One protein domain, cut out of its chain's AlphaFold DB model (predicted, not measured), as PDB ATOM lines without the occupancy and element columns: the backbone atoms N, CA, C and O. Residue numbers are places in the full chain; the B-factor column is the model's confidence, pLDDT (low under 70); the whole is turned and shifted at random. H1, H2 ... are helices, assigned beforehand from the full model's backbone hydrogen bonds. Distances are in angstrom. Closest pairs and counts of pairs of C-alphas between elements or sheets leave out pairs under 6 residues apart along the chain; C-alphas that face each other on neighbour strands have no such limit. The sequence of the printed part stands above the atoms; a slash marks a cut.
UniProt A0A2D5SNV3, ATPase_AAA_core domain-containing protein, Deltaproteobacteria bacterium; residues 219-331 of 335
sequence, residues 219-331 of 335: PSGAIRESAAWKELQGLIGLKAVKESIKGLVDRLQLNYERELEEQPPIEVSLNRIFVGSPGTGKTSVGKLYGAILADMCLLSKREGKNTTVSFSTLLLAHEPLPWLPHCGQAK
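Overview. This is residues 219 to 331 of the 335 residues of the protein "ATPase_AAA_core domain-containing protein" of Deltaproteobacteria bacterium (UniProt A0A2D5SNV3). Two helices, the long H3 and the shorter H4, run side by side the same way, and on one side of them two short helices, H1 and H2, make a corner with each other, H1 packed on H3 and H2 packed on H4. The link from H3 to H4 folds back along the opposite side, and a loose tail, residues 296 to 331, winds away beyond H4. The printed part has 113 residues with four named helices, H1, H2, H3, H4 in chain order, and no named strand; the class is all helix, though under half of the residues, 51, are in named elements. The whole is compact, with a radius of gyration of the C-alphas of 14.5 A and spans of 46 by 34 by 31 A.

Arrangement. H1, residues 219 to 225, and H2, residues 227 to 234, are close but not clearly touching, about perpendicular at 76 degrees; the closest C-alphas, of Ile 223 and Trp 229, are 6.5 A apart. H3, residues 239 to 260, touches H1 with residues 249 to 256 alone, closest at the C-alphas of Pro 219 and Gln 253, 5.5 A, at a steep tilt of 50 degrees, opposite ways. H4, residues 282 to 295, touches H2 at a steep tilt of 40 degrees, opposite ways, closest at the C-alphas of Ala 228 and Leu 288, 5.4 A. H1 and H4 only just touch, with 3 pairs of C-alphas within 8 A, the closest those of Ala 222 and Asp 295, 6.7 A. H3 and H4 are near each other. In H1, H2, H3 and H4 every O i to N i+4 pair is within hydrogen-bond range.

Along the chain. H1 begins at C-alpha 219 (254.781, 525.114, 429.246). H3 is 31.6 A long from first to last C-alpha, H4 19.8 A, H2 10.7 A and H1 10.0 A. H4 ends at C-alpha 295 (248.138, 526.314, 436.039).

Size, cuts and confidence. The C-alphas farthest apart, of Glu 262 and Pro 278, are 45.8 A apart. The printed part has no cut; the link H3 to H4, 21 residues, is long. Mean pLDDT of the printed part is 71.4, and residues 299 to 331 are under 70.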
ATOM      1  N   PRO A 219     256.074 525.799 429.340       81.94
ATOM      2  CA  PRO A 219     254.781 525.114 429.246       81.94
ATOM      3  C   PRO A 219     254.844 523.611 429.544       81.94
ATOM      4  O   PRO A 219     253.965 523.075 430.224       81.94
ATOM      5  N   SER A 220     255.887 522.928 429.059       78.31
ATOM      6  CA  SER A 220     256.075 521.490 429.276       78.31
ATOM      7  C   SER A 220     256.295 521.141 430.758       78.31
ATOM      8  O   SER A 220     255.768 520.135 431.241       78.31
ATOM      9  N   GLY A 221     257.022 521.984 431.496       79.06
ATOM     10  CA  GLY A 221     257.205 521.869 432.943       79.06
ATOM     11  C   GLY A 221     255.903 522.148 433.691       79.06
ATOM     12  O   GLY A 221     255.451 521.318 434.481       79.06
ATOM     13  N   ALA A 222     255.232 523.250 433.346       76.75
ATOM     14  CA  ALA A 222     253.985 523.663 433.986       76.75
ATOM     15  C   ALA A 222     252.889 522.584 433.900       76.75
ATOM     16  O   ALA A 222     252.205 522.306 434.888       76.75
ATOM     17  N   ILE A 223     252.744 521.901 432.754       82.81
ATOM     18  CA  ILE A 223     251.757 520.819 432.648       82.81
ATOM     19  C   ILE A 223     252.131 519.575 433.467       82.81
ATOM     20  O   ILE A 223     251.245 518.884 433.970       82.81
ATOM     21  N   ARG A 224     253.427 519.264 433.616       83.38
ATOM     22  CA  ARG A 224     253.882 518.113 434.418       83.38
ATOM     23  C   ARG A 224     253.574 518.319 435.895       83.38
ATOM     24  O   ARG A 224     253.307 517.353 436.609       83.38
ATOM     25  N   GLU A 225     253.590 519.564 436.345       84.81
ATOM     26  CA  GLU A 225     253.301 519.929 437.727       84.81
ATOM     27  C   GLU A 225     251.801 520.107 437.991       84.81
ATOM     28  O   GLU A 225     251.356 519.807 439.101       84.81
ATOM     29  N   SER A 226     251.011 520.459 436.967       87.12
ATOM     30  CA  SER A 226     249.559 520.668 437.065       87.12
ATOM     31  C   SER A 226     248.817 519.482 437.696       87.12
ATOM     32  O   SER A 226     248.762 518.368 437.160       87.12
ATOM     33  N   ALA A 227     248.176 519.745 438.838       90.69
ATOM     34  CA  ALA A 227     247.319 518.778 439.517       90.69
ATOM     35  C   ALA A 227     246.082 518.438 438.671       90.69
ATOM     36  O   ALA A 227     245.705 517.271 438.573       90.69
ATOM     37  N   ALA A 228     245.503 519.437 437.996       91.25
ATOM     38  CA  ALA A 228     244.344 519.250 437.128       91.25
ATOM     39  C   ALA A 228     244.664 518.361 435.915       91.25
ATOM     40  O   ALA A 228     243.836 517.546 435.502       91.25
ATOM     41  N   TRP A 229     245.878 518.469 435.363       93.00
ATOM     42  CA  TRP A 229     246.322 517.571 434.301       93.00
ATOM     43  C   TRP A 229     246.478 516.131 434.792       93.00
ATOM     44  O   TRP A 229     245.991 515.207 434.136       93.00
ATOM     45  N   LYS A 230     247.098 515.932 435.962       94.00
ATOM     46  CA  LYS A 230     247.235 514.604 436.588       94.00
ATOM     47  C   LYS A 230     245.871 513.967 436.858       94.00
ATOM     48  O   LYS A 230     245.673 512.795 436.543       94.00
ATOM     49  N   GLU A 231     244.918 514.745 437.364       94.44
ATOM     50  CA  GLU A 231     243.543 514.293 437.595       94.44
ATOM     51  C   GLU A 231     242.858 513.881 436.285       94.44
ATOM     52  O   GLU A 231     242.316 512.778 436.190       94.44
ATOM     53  N   LEU A 232     242.950 514.707 435.234       93.69
ATOM     54  CA  LEU A 232     242.401 514.373 433.918       93.69
ATOM     55  C   LEU A 232     243.008 513.081 433.351       93.69
ATOM     56  O   LEU A 232     242.290 512.278 432.753       93.69
ATOM     57  N   GLN A 233     244.314 512.861 433.530       93.88
ATOM     58  CA  GLN A 233     244.981 511.634 433.088       93.88
ATOM     59  C   GLN A 233     244.458 510.388 433.813       93.88
ATOM     60  O   GLN A 233     244.315 509.347 433.166       93.88
ATOM     61  N   GLY A 234     244.103 510.506 435.095       94.44
ATOM     62  CA  GLY A 234     243.522 509.425 435.896       94.44
ATOM     63  C   GLY A 234     242.088 509.038 435.513       94.44
ATOM     64  O   GLY A 234     241.652 507.932 435.829       94.44
ATOM     65  N   LEU A 235     241.350 509.898 434.801       93.69
ATOM     66  CA  LEU A 235     239.990 509.581 434.357       93.69
ATOM     67  C   LEU A 235     239.976 508.458 433.307       93.69
ATOM     68  O   LEU A 235     240.764 508.458 432.357       93.69
ATOM     69  N   ILE A 236     239.038 507.519 433.446       93.00
ATOM     70  CA  ILE A 236     238.884 506.378 432.533       93.00
ATOM     71  C   ILE A 236     238.395 506.862 431.158       93.00
ATOM     72  O   ILE A 236     237.452 507.646 431.052       93.00
ATOM     73  N   GLY A 237     239.023 506.368 430.087       92.00
ATOM     74  CA  GLY A 237     238.692 506.747 428.712       92.00
ATOM     75  C   GLY A 237     239.237 508.127 428.326       92.00
ATOM     76  O   GLY A 237     240.375 508.472 428.647       92.00
ATOM     77  N   LEU A 238     238.440 508.905 427.584       92.50
ATOM     78  CA  LEU A 238     238.753 510.284 427.169       92.50
ATOM     79  C   LEU A 238     240.046 510.447 426.342       92.50
ATOM     80  O   LEU A 238     240.624 511.533 426.318       92.50
ATOM     81  N   LYS A 239     240.490 509.404 425.625       93.25
ATOM     82  CA  LYS A 239     241.736 509.415 424.834       93.25
ATOM     83  C   LYS A 239     241.844 510.640 423.913       93.25
ATOM     84  O   LYS A 239     242.806 511.388 424.026       93.25
ATOM     85  N   ALA A 240     240.810 510.914 423.114       91.19
ATOM     86  CA  ALA A 240     240.789 512.064 422.206       91.19
ATOM     87  C   ALA A 240     240.878 513.424 422.933       91.19
ATOM     88  O   ALA A 240     241.500 514.358 422.433       91.19
ATOM     89  N   VAL A 241     240.296 513.545 424.132       90.81
ATOM     90  CA  VAL A 241     240.392 514.766 424.954       90.81
ATOM     91  C   VAL A 241     241.816 514.941 425.479       90.81
ATOM     92  O   VAL A 241     242.381 516.028 425.370       90.81
ATOM     93  N   LYS A 242     242.410 513.866 426.014       93.69
ATOM     94  CA  LYS A 242     243.793 513.854 426.509       93.69
ATOM     95  C   LYS A 242     244.775 514.199 425.386       93.69
ATOM     96  O   LYS A 242     245.651 515.032 425.585       93.69
ATOM     97  N   GLU A 243     244.593 513.625 424.199       93.19
ATOM     98  CA  GLU A 243     245.396 513.927 423.006       93.19
ATOM     99  C   GLU A 243     245.213 515.375 422.537       93.19
ATOM    100  O   GLU A 243     246.196 516.046 422.237       93.19
ATOM    101  N   SER A 244     243.982 515.894 422.538       90.69
ATOM    102  CA  SER A 244     243.700 517.287 422.165       90.69
ATOM    103  C   SER A 244     244.381 518.293 423.100       90.69
ATOM    104  O   SER A 244     244.965 519.274 422.634       90.69
ATOM    105  N   ILE A 245     244.340 518.052 424.414       88.44
ATOM    106  CA  ILE A 245     244.986 518.923 425.407       88.44
ATOM    107  C   ILE A 245     246.509 518.779 425.346       88.44
ATOM    108  O   ILE A 245     247.209 519.785 425.403       88.44
ATOM    109  N   LYS A 246     247.031 517.563 425.143       89.69
ATOM    110  CA  LYS A 246     248.465 517.356 424.906       89.69
ATOM    111  C   LYS A 246     248.942 518.133 423.675       89.69
ATOM    112  O   LYS A 246     249.893 518.895 423.776       89.69
ATOM    113  N   GLY A 247     248.217 518.044 422.558       90.38
ATOM    114  CA  GLY A 247     248.545 518.785 421.339       90.38
ATOM    115  C   GLY A 247     248.457 520.308 421.497       90.38
ATOM    116  O   GLY A 247     249.171 521.038 420.813       90.38
ATOM    117  N   LEU A 248     247.613 520.816 422.404       86.81
ATOM    118  CA  LEU A 248     247.643 522.230 422.787       86.81
ATOM    119  C   LEU A 248     248.961 522.576 423.490       86.81
ATOM    120  O   LEU A 248     249.577 523.580 423.146       86.81
ATOM    121  N   VAL A 249     249.403 521.752 424.435       85.50
ATOM    122  CA  VAL A 249     250.654 521.989 425.167       85.50
ATOM    123  C   VAL A 249     251.873 521.892 424.270       85.50
ATOM    124  O   VAL A 249     252.734 522.760 424.354       85.50
ATOM    125  N   ASP A 250     251.902 520.936 423.347       89.25
ATOM    126  CA  ASP A 250     252.979 520.822 422.363       89.25
ATOM    127  C   ASP A 250     253.087 522.106 421.509       89.25
ATOM    128  O   ASP A 250     254.180 522.594 421.230       89.25
ATOM    129  N   ARG A 251     251.953 522.732 421.151       87.69
ATOM    130  CA  ARG A 251     251.945 524.025 420.438       87.69
ATOM    131  C   ARG A 251     252.389 525.196 421.312       87.69
ATOM    132  O   ARG A 251     253.019 526.122 420.811       87.69
ATOM    133  N   LEU A 252     252.036 525.189 422.595       85.44
ATOM    134  CA  LEU A 252     252.478 526.217 423.540       85.44
ATOM    135  C   LEU A 252     253.987 526.135 423.768       85.44
ATOM    136  O   LEU A 252     254.645 527.170 423.793       85.44
ATOM    137  N   GLN A 253     254.521 524.919 423.862       87.19
ATOM    138  CA  GLN A 253     255.952 524.659 423.931       87.19
ATOM    139  C   GLN A 253     256.667 525.172 422.679       87.19
ATOM    140  O   GLN A 253     257.604 525.958 422.786       87.19
ATOM    141  N   LEU A 254     256.156 524.830 421.493       89.06
ATOM    142  CA  LEU A 254     256.689 525.351 420.236       89.06
ATOM    143  C   LEU A 254     256.672 526.887 420.206       89.06
ATOM    144  O   LEU A 254     257.626 527.512 419.760       89.06
ATOM    145  N   ASN A 255     255.609 527.526 420.697       88.94
ATOM    146  CA  ASN A 255     255.557 528.985 420.784       88.94
ATOM    147  C   ASN A 255     256.568 529.567 421.773       88.94
ATOM    148  O   ASN A 255     257.120 530.628 421.496       88.94
ATOM    149  N   TYR A 256     256.810 528.895 422.897       88.88
ATOM    150  CA  TYR A 256     257.831 529.296 423.858       88.88
ATOM    151  C   TYR A 256     259.223 529.281 423.208       88.88
ATOM    152  O   TYR A 256     259.942 530.274 423.280       88.88
ATOM    153  N   GLU A 257     259.559 528.211 422.484       92.00
ATOM    154  CA  GLU A 257     260.809 528.087 421.720       92.00
ATOM    155  C   GLU A 257     260.917 529.157 420.627       92.00
ATOM    156  O   GLU A 257     261.916 529.870 420.548       92.00
ATOM    157  N   ARG A 258     259.848 529.369 419.850       92.81
ATOM    158  CA  ARG A 258     259.790 530.433 418.835       92.81
ATOM    159  C   ARG A 258     260.025 531.816 419.431       92.81
ATOM    160  O   ARG A 258     260.735 532.615 418.837       92.81
ATOM    161  N   GLU A 259     259.453 532.114 420.596       91.81
ATOM    162  CA  GLU A 259     259.675 533.394 421.274       91.81
ATOM    163  C   GLU A 259     261.136 533.567 421.716       91.81
ATOM    164  O   GLU A 259     261.666 534.674 421.592       91.81
ATOM    165  N   LEU A 260     261.788 532.495 422.186       92.56
ATOM    166  CA  LEU A 260     263.222 532.483 422.505       92.56
ATOM    167  C   LEU A 260     264.097 532.708 421.265       92.56
ATOM    168  O   LEU A 260     265.135 533.357 421.364       92.56
ATOM    169  N   GLU A 261     263.643 532.247 420.101       94.88
ATOM    170  CA  GLU A 261     264.245 532.510 418.787       94.88
ATOM    171  C   GLU A 261     263.799 533.849 418.165       94.88
ATOM    172  O   GLU A 261     264.084 534.129 417.002       94.88
ATOM    173  N   GLU A 262     263.073 534.687 418.914       90.06
ATOM    174  CA  GLU A 262     262.509 535.968 418.460       90.06
ATOM    175  C   GLU A 262     261.562 535.871 417.257       90.06
ATOM    176  O   GLU A 262     261.273 536.866 416.588       90.06
ATOM    177  N   GLN A 263     261.019 534.685 417.011       88.81
ATOM    178  CA  GLN A 263     260.017 534.440 415.994       88.81
ATOM    179  C   GLN A 263     258.607 534.755 416.514       88.81
ATOM    180  O   GLN A 263     258.308 534.604 417.704       88.81
ATOM    181  N   PRO A 264     257.684 535.168 415.625       82.44
ATOM    182  CA  PRO A 264     256.292 535.354 416.001       82.44
ATOM    183  C   PRO A 264     255.668 534.012 416.422       82.44
ATOM    184  O   PRO A 264     255.910 532.991 415.764       82.44
ATOM    185  N   PRO A 265     254.845 533.987 417.485       85.94
ATOM    186  CA  PRO A 265     254.141 532.777 417.875       85.94
ATOM    187  C   PRO A 265     253.113 532.402 416.806       85.94
ATOM    188  O   PRO A 265     252.546 533.255 416.124       85.94
ATOM    189  N   ILE A 266     252.845 531.111 416.696       84.50
ATOM    190  CA  ILE A 266     251.725 530.583 415.929       84.50
ATOM    191  C   ILE A 266     250.461 530.808 416.758       84.50
ATOM    192  O   ILE A 266     250.418 530.469 417.944       84.50
ATOM    193  N   GLU A 267     249.420 531.379 416.158       80.44
ATOM    194  CA  GLU A 267     248.159 531.584 416.866       80.44
ATOM    195  C   GLU A 267     247.501 530.248 417.226       80.44
ATOM    196  O   GLU A 267     247.356 529.342 416.401       80.44
ATOM    197  N   VAL A 268     247.081 530.126 418.485       77.19
ATOM    198  CA  VAL A 268     246.389 528.940 418.991       77.19
ATOM    199  C   VAL A 268     245.115 529.372 419.697       77.19
ATOM    200  O   VAL A 268     245.146 530.164 420.636       77.19
ATOM    201  N   SER A 269     243.981 528.818 419.271       80.81
ATOM    202  CA  SER A 269     242.715 529.000 419.979       80.81
ATOM    203  C   SER A 269     242.656 528.102 421.214       80.81
ATOM    204  O   SER A 269     242.831 526.879 421.109       80.81
ATOM    205  N   LEU A 270     242.357 528.701 422.370       82.81
ATOM    206  CA  LEU A 270     242.065 527.984 423.616       82.81
ATOM    207  C   LEU A 270     240.597 527.555 423.721       82.81
ATOM    208  O   LEU A 270     240.253 526.765 424.598       82.81
ATOM    209  N   ASN A 271     239.724 528.037 422.838       84.25
ATOM    210  CA  ASN A 271     238.308 527.706 422.897       84.25
ATOM    211  C   ASN A 271     238.082 526.251 422.486       84.25
ATOM    212  O   ASN A 271     238.678 525.746 421.526       84.25
ATOM    213  N   ARG A 272     237.223 525.558 423.234       84.56
ATOM    214  CA  ARG A 272     236.893 524.148 423.019       84.56
ATOM    215  C   ARG A 272     235.405 523.924 423.247       84.56
ATOM    216  O   ARG A 272     234.830 524.464 424.189       84.56
ATOM    217  N   ILE A 273     234.808 523.085 422.406       87.25
ATOM    218  CA  ILE A 273     233.443 522.591 422.580       87.25
ATOM    219  C   ILE A 273     233.534 521.127 423.014       87.25
ATOM    220  O   ILE A 273     234.166 520.315 422.340       87.25
ATOM    221  N   PHE A 274     232.897 520.785 424.133       86.75
ATOM    222  CA  PHE A 274     232.789 519.407 424.614       86.75
ATOM    223  C   PHE A 274     231.395 518.860 424.277       86.75
ATOM    224  O   PHE A 274     230.401 519.338 424.818       86.75
ATOM    225  N   VAL A 275     231.305 517.856 423.400       88.50
ATOM    226  CA  VAL A 275     230.031 517.268 422.930       88.50
ATOM    227  C   VAL A 275     229.951 515.786 423.307       88.50
ATOM    228  O   VAL A 275     230.963 515.090 423.305       88.50
ATOM    229  N   GLY A 276     228.756 515.296 423.660       88.19
ATOM    230  CA  GLY A 276     228.512 513.883 423.980       88.19
ATOM    231  C   GLY A 276     227.290 513.642 424.874       88.19
ATOM    232  O   GLY A 276     226.741 514.585 425.449       88.19
ATOM    233  N   SER A 277     226.893 512.376 425.036       90.44
ATOM    234  CA  SER A 277     225.712 511.944 425.810       90.44
ATOM    235  C   SER A 277     225.733 512.389 427.285       90.44
ATOM    236  O   SER A 277     226.806 512.674 427.825       90.44
ATOM    237  N   PRO A 278     224.584 512.498 427.977       92.56
ATOM    238  CA  PRO A 278     224.544 512.779 429.417       92.56
ATOM    239  C   PRO A 278     225.422 511.810 430.234       92.56
ATOM    240  O   PRO A 278     225.576 510.652 429.866       92.56
ATOM    241  N   GLY A 279     226.039 512.290 431.320       87.19
ATOM    242  CA  GLY A 279     226.884 511.464 432.201       87.19
ATOM    243  C   GLY A 279     228.331 511.216 431.738       87.19
ATOM    244  O   GLY A 279     229.128 510.717 432.520       87.19
ATOM    245  N   THR A 280     228.735 511.631 430.531       87.75
ATOM    246  CA  THR A 280     230.088 511.366 429.978       87.75
ATOM    247  C   THR A 280     231.213 512.285 430.488       87.75
ATOM    248  O   THR A 280     232.272 512.380 429.875       87.75
ATOM    249  N   GLY A 281     230.997 513.015 431.586       87.38
ATOM    250  CA  GLY A 281     232.044 513.828 432.223       87.38
ATOM    251  C   GLY A 281     232.374 515.175 431.562       87.38
ATOM    252  O   GLY A 281     233.307 515.837 432.006       87.38
ATOM    253  N   LYS A 282     231.611 515.640 430.560       92.25
ATOM    254  CA  LYS A 282     231.864 516.914 429.840       92.25
ATOM    255  C   LYS A 282     232.097 518.118 430.761       92.25
ATOM    256  O   LYS A 282     233.045 518.871 430.568       92.25
ATOM    257  N   THR A 283     231.243 518.296 431.770       89.44
ATOM    258  CA  THR A 283     231.351 519.414 432.723       89.44
ATOM    259  C   THR A 283     232.590 519.285 433.605       89.44
ATOM    260  O   THR A 283     233.250 520.283 433.879       89.44
ATOM    261  N   SER A 284     232.933 518.064 434.025       90.31
ATOM    262  CA  SER A 284     234.138 517.796 434.817       90.31
ATOM    263  C   SER A 284     235.398 518.102 434.009       90.31
ATOM    264  O   SER A 284     236.258 518.844 434.473       90.31
ATOM    265  N   VAL A 285     235.457 517.634 432.760       92.81
ATOM    266  CA  VAL A 285     236.551 517.940 431.828       92.81
ATOM    267  C   VAL A 285     236.658 519.442 431.571       92.81
ATOM    268  O   VAL A 285     237.762 519.967 431.578       92.81
ATOM    269  N   GLY A 286     235.542 520.156 431.392       91.19
ATOM    270  CA  GLY A 286     235.560 521.611 431.206       91.19
ATOM    271  C   GLY A 286     236.165 522.364 432.397       91.19
ATOM    272  O   GLY A 286     236.956 523.287 432.203       91.19
ATOM    273  N   LYS A 287     235.857 521.936 433.630       90.62
ATOM    274  CA  LYS A 287     236.469 522.489 434.850       90.62
ATOM    275  C   LYS A 287     237.968 522.190 434.920       90.62
ATOM    276  O   LYS A 287     238.745 523.106 435.175       90.62
ATOM    277  N   LEU A 288     238.367 520.945 434.650       92.06
ATOM    278  CA  LEU A 288     239.779 520.547 434.624       92.06
ATOM    279  C   LEU A 288     240.551 521.293 433.538       92.06
ATOM    280  O   LEU A 288     241.637 521.782 433.801       92.06
ATOM    281  N   TYR A 289     239.975 521.457 432.349       90.75
ATOM    282  CA  TYR A 289     240.580 522.231 431.271       90.75
ATOM    283  C   TYR A 289     240.828 523.684 431.686       90.75
ATOM    284  O   TYR A 289     241.933 524.187 431.506       90.75
ATOM    285  N   GLY A 290     239.844 524.339 432.313       87.62
ATOM    286  CA  GLY A 290     240.022 525.685 432.858       87.62
ATOM    287  C   GLY A 290     241.128 525.762 433.917       87.62
ATOM    288  O   GLY A 290     241.917 526.702 433.904       87.62
ATOM    289  N   ALA A 291     241.226 524.757 434.792       87.06
ATOM    290  CA  ALA A 291     242.287 524.673 435.795       87.06
ATOM    291  C   ALA A 291     243.671 524.429 435.170       87.06
ATOM    292  O   ALA A 291     244.612 525.117 435.536       87.06
ATOM    293  N   ILE A 292     243.788 523.551 434.168       87.75
ATOM    294  CA  ILE A 292     245.037 523.321 433.419       87.75
ATOM    295  C   ILE A 292     245.501 524.620 432.749       87.75
ATOM    296  O   ILE A 292     246.673 524.977 432.825       87.75
ATOM    297  N   LEU A 293     244.586 525.353 432.109       83.75
ATOM    298  CA  LEU A 293     244.916 526.644 431.508       83.75
ATOM    299  C   LEU A 293     245.335 527.684 432.557       83.75
ATOM    300  O   LEU A 293     246.196 528.509 432.271       83.75
ATOM    301  N   ALA A 294     244.751 527.666 433.757       78.50
ATOM    302  CA  ALA A 294     245.186 528.531 434.849       78.50
ATOM    303  C   ALA A 294     246.586 528.142 435.355       78.50
ATOM    304  O   ALA A 294     247.435 529.019 435.458       78.50
ATOM    305  N   ASP A 295     246.846 526.849 435.579       78.88
ATOM    306  CA  ASP A 295     248.138 526.314 436.039       78.88
ATOM    307  C   ASP A 295     249.275 526.640 435.057       78.88
ATOM    308  O   ASP A 295     250.368 527.023 435.463       78.88
ATOM    309  N   MET A 296     249.003 526.575 433.750       75.69
ATOM    310  CA  MET A 296     249.950 526.988 432.704       75.69
ATOM    311  C   MET A 296     250.091 528.510 432.582       75.69
ATOM    312  O   MET A 296     250.756 528.985 431.663       75.69
ATOM    313  N   CYS A 297     249.450 529.275 433.472       71.06
ATOM    314  CA  CYS A 297     249.334 530.720 433.395       71.06
ATOM    315  C   CYS A 297     248.884 531.130 431.991       71.06
ATOM    316  O   CYS A 297     249.648 531.774 431.296       71.06
ATOM    317  N   LEU A 298     247.702 530.715 431.532       71.81
ATOM    318  CA  LEU A 298     247.097 531.135 430.254       71.81
ATOM    319  C   LEU A 298     245.725 531.785 430.440       71.81
ATOM    320  O   LEU A 298     245.242 532.467 429.537       71.81
ATOM    321  N   LEU A 299     245.102 531.585 431.604       66.75
ATOM    322  CA  LEU A 299     243.841 532.209 431.984       66.75
ATOM    323  C   LEU A 299     243.973 533.025 433.260       66.75
ATOM    324  O   LEU A 299     244.611 532.624 434.224       66.75
ATOM    325  N   SER A 300     243.222 534.117 433.252       49.41
ATOM    326  CA  SER A 300     242.913 534.993 434.367       49.41
ATOM    327  C   SER A 300     242.099 534.298 435.454       49.41
ATOM    328  O   SER A 300     240.969 533.892 435.176       49.41
ATOM    329  N   LYS A 301     242.526 534.312 436.724       40.16
ATOM    330  CA  LYS A 301     241.534 534.335 437.819       40.16
ATOM    331  C   LYS A 301     240.939 535.743 437.911       40.16
ATOM    332  O   LYS A 301     241.667 536.699 438.160       40.16
ATOM    333  N   ARG A 302     239.625 535.896 437.703       33.91
ATOM    334  CA  ARG A 302     238.924 537.127 438.107       33.91
ATOM    335  C   ARG A 302     238.898 537.176 439.635       33.91
ATOM    336  O   ARG A 302     238.464 536.212 440.266       33.91
ATOM    337  N   GLU A 303     239.350 538.283 440.216       28.11
ATOM    338  CA  GLU A 303     239.206 538.543 441.648       28.11
ATOM    339  C   GLU A 303     237.732 538.402 442.073       28.11
ATOM    340  O   GLU A 303     236.816 538.899 441.413       28.11
ATOM    341  N   GLY A 304     237.493 537.690 443.178       30.64
ATOM    342  CA  GLY A 304     236.236 537.773 443.930       30.64
ATOM    343  C   GLY A 304     235.055 536.900 443.487       30.64
ATOM    344  O   GLY A 304     234.020 536.945 444.149       30.64
ATOM    345  N   LYS A 305     235.155 536.068 442.442       25.22
ATOM    346  CA  LYS A 305     234.129 535.043 442.156       25.22
ATOM    347  C   LYS A 305     234.785 533.715 441.797       25.22
ATOM    348  O   LYS A 305     235.541 533.646 440.829       25.22
ATOM    349  N   ASN A 306     234.448 532.651 442.538       25.34
ATOM    350  CA  ASN A 306     234.660 531.276 442.079       25.34
ATOM    351  C   ASN A 306     234.083 531.190 440.666       25.34
ATOM    352  O   ASN A 306     232.867 531.248 440.481       25.34
ATOM    353  N   THR A 307     234.956 531.146 439.662       30.83
ATOM    354  CA  THR A 307     234.524 531.075 438.272       30.83
ATOM    355  C   THR A 307     234.057 529.647 438.056       30.83
ATOM    356  O   THR A 307     234.827 528.763 437.693       30.83
ATOM    357  N   THR A 308     232.786 529.392 438.355       25.73
ATOM    358  CA  THR A 308     232.107 528.206 437.858       25.73
ATOM    359  C   THR A 308     232.088 528.352 436.345       25.73
ATOM    360  O   THR A 308     231.282 529.103 435.804       25.73
ATOM    361  N   VAL A 309     233.011 527.672 435.664       32.19
ATOM    362  CA  VAL A 309     232.996 527.539 434.208       32.19
ATOM    363  C   VAL A 309     231.735 526.748 433.858       32.19
ATOM    364  O   VAL A 309     231.715 525.518 433.914       32.19
ATOM    365  N   SER A 310     230.634 527.455 433.606       24.58
ATOM    366  CA  SER A 310     229.425 526.859 433.049       24.58
ATOM    367  C   SER A 310     229.639 526.612 431.556       24.58
ATOM    368  O   SER A 310     230.413 527.308 430.897       24.58
ATOM    369  N   PHE A 311     228.900 525.652 431.000       27.42
ATOM    370  CA  PHE A 311     228.915 525.326 429.569       27.42
ATOM    371  C   PHE A 311     228.656 526.544 428.657       27.42
ATOM    372  O   PHE A 311     229.163 526.592 427.542       27.42
ATOM    373  N   SER A 312     227.918 527.550 429.139       24.05
ATOM    374  CA  SER A 312     227.653 528.795 428.409       24.05
ATOM    375  C   SER A 312     228.827 529.783 428.415       24.05
ATOM    376  O   SER A 312     228.930 530.606 427.512       24.05
ATOM    377  N   THR A 313     229.750 529.679 429.376       27.39
ATOM    378  CA  THR A 313     230.907 530.586 429.495       27.39
ATOM    379  C   THR A 313     231.993 530.275 428.451       27.39
ATOM    380  O   THR A 313     232.716 531.168 428.027       27.39
ATOM    381  N   LEU A 314     232.067 529.025 427.975       29.94
ATOM    382  CA  LEU A 314     233.005 528.585 426.927       29.94
ATOM    383  C   LEU A 314     232.605 529.027 425.506       29.94
ATOM    384  O   LEU A 314     233.447 529.015 424.612       29.94
ATOM    385  N   LEU A 315     231.343 529.418 425.291       26.20
ATOM    386  CA  LEU A 315     230.804 529.774 423.969       26.20
ATOM    387  C   LEU A 315     230.980 531.256 423.596       26.20
ATOM    388  O   LEU A 315     230.838 531.594 422.427       26.20
ATOM    389  N   LEU A 316     231.291 532.136 424.554       24.11
ATOM    390  CA  LEU A 316     231.282 533.594 424.344       24.11
ATOM    391  C   LEU A 316     232.669 534.253 424.331       24.11
ATOM    392  O   LEU A 316     232.764 535.464 424.151       24.11
ATOM    393  N   ALA A 317     233.754 533.494 424.485       27.83
ATOM    394  CA  ALA A 317     235.105 534.049 424.441       27.83
ATOM    395  C   ALA A 317     235.579 534.237 422.989       27.83
ATOM    396  O   ALA A 317     236.437 533.509 422.499       27.83
ATOM    397  N   HIS A 318     235.027 535.219 422.277       25.05
ATOM    398  CA  HIS A 318     235.500 535.639 420.952       25.05
ATOM    399  C   HIS A 318     236.780 536.502 421.037       25.05
ATOM    400  O   HIS A 318     236.921 537.485 420.317       25.05
ATOM    401  N   GLU A 319     237.724 536.158 421.919       27.83
ATOM    402  CA  GLU A 319     238.932 536.960 422.136       27.83
ATOM    403  C   GLU A 319     240.212 536.161 421.842       27.83
ATOM    404  O   GLU A 319     240.480 535.158 422.512       27.83
ATOM    405  N   PRO A 320     241.055 536.591 420.881       29.06
ATOM    406  CA  PRO A 320     242.448 536.165 420.861       29.06
ATOM    407  C   PRO A 320     243.111 536.640 422.161       29.06
ATOM    408  O   PRO A 320     242.923 537.773 422.590       29.06
ATOM    409  N   LEU A 321     243.875 535.758 422.798       38.75
ATOM    410  CA  LEU A 321     244.353 535.854 424.183       38.75
ATOM    411  C   LEU A 321     244.795 537.262 424.627       38.75
ATOM    412  O   LEU A 321     245.734 537.800 424.040       38.75
ATOM    413  N   PRO A 322     244.179 537.861 425.661       32.16
ATOM    414  CA  PRO A 322     244.768 538.959 426.416       32.16
ATOM    415  C   PRO A 322     245.726 538.355 427.461       32.16
ATOM    416  O   PRO A 322     245.312 537.664 428.388       32.16
ATOM    417  N   TRP A 323     247.031 538.543 427.291       42.22
ATOM    418  CA  TRP A 323     248.102 537.929 428.100       42.22
ATOM    419  C   TRP A 323     247.949 538.148 429.622       42.22
ATOM    420  O   TRP A 323     248.179 539.231 430.168       42.22
ATOM    421  N   LEU A 324     247.675 537.015 430.275       35.91
ATOM    422  CA  LEU A 324     248.046 536.545 431.617       35.91
ATOM    423  C   LEU A 324     247.558 537.307 432.841       35.91
ATOM    424  O   LEU A 324     248.336 538.050 433.432       35.91
ATOM    425  N   PRO A 325     246.351 537.051 433.341       33.25
ATOM    426  CA  PRO A 325     246.044 537.355 434.735       33.25
ATOM    427  C   PRO A 325     246.221 536.125 435.637       33.25
ATOM    428  O   PRO A 325     246.089 534.991 435.204       33.25
ATOM    429  N   HIS A 326     246.578 536.410 436.885       38.56
ATOM    430  CA  HIS A 326     246.623 535.580 438.093       38.56
ATOM    431  C   HIS A 326     246.569 534.048 437.979       38.56
ATOM    432  O   HIS A 326     245.511 533.464 437.740       38.56
ATOM    433  N   CYS A 327     247.659 533.408 438.408       32.34
ATOM    434  CA  CYS A 327     247.659 532.025 438.875       32.34
ATOM    435  C   CYS A 327     247.600 532.024 440.412       32.34
ATOM    436  O   CYS A 327     248.616 532.030 441.094       32.34
ATOM    437  N   GLY A 328     246.396 532.115 440.980       32.59
ATOM    438  CA  GLY A 328     246.241 532.122 442.437       32.59
ATOM    439  C   GLY A 328     246.369 530.718 443.035       32.59
ATOM    440  O   GLY A 328     245.504 529.878 442.779       32.59
ATOM    441  N   GLN A 329     247.345 530.489 443.908       33.47
ATOM    442  CA  GLN A 329     247.193 529.562 445.036       33.47
ATOM    443  C   GLN A 329     247.147 530.386 446.329       33.47
ATOM    444  O   GLN A 329     247.824 531.397 446.469       33.47
ATOM    445  N   ALA A 330     246.206 530.033 447.200       31.28
ATOM    446  CA  ALA A 330     245.641 530.910 448.217       31.28
ATOM    447  C   ALA A 330     246.355 530.860 449.581       31.28
ATOM    448  O   ALA A 330     246.986 529.866 449.922       31.28
ATOM    449  N   LYS A 331     246.010 531.877 450.392       25.70
ATOM    450  CA  LYS A 331     246.097 532.012 451.860       25.70
ATOM    451  C   LYS A 331     247.421 532.531 452.424       25.70
ATOM    452  O   LYS A 331     248.298 531.768 452.800       25.70
TER     453      LYS A 331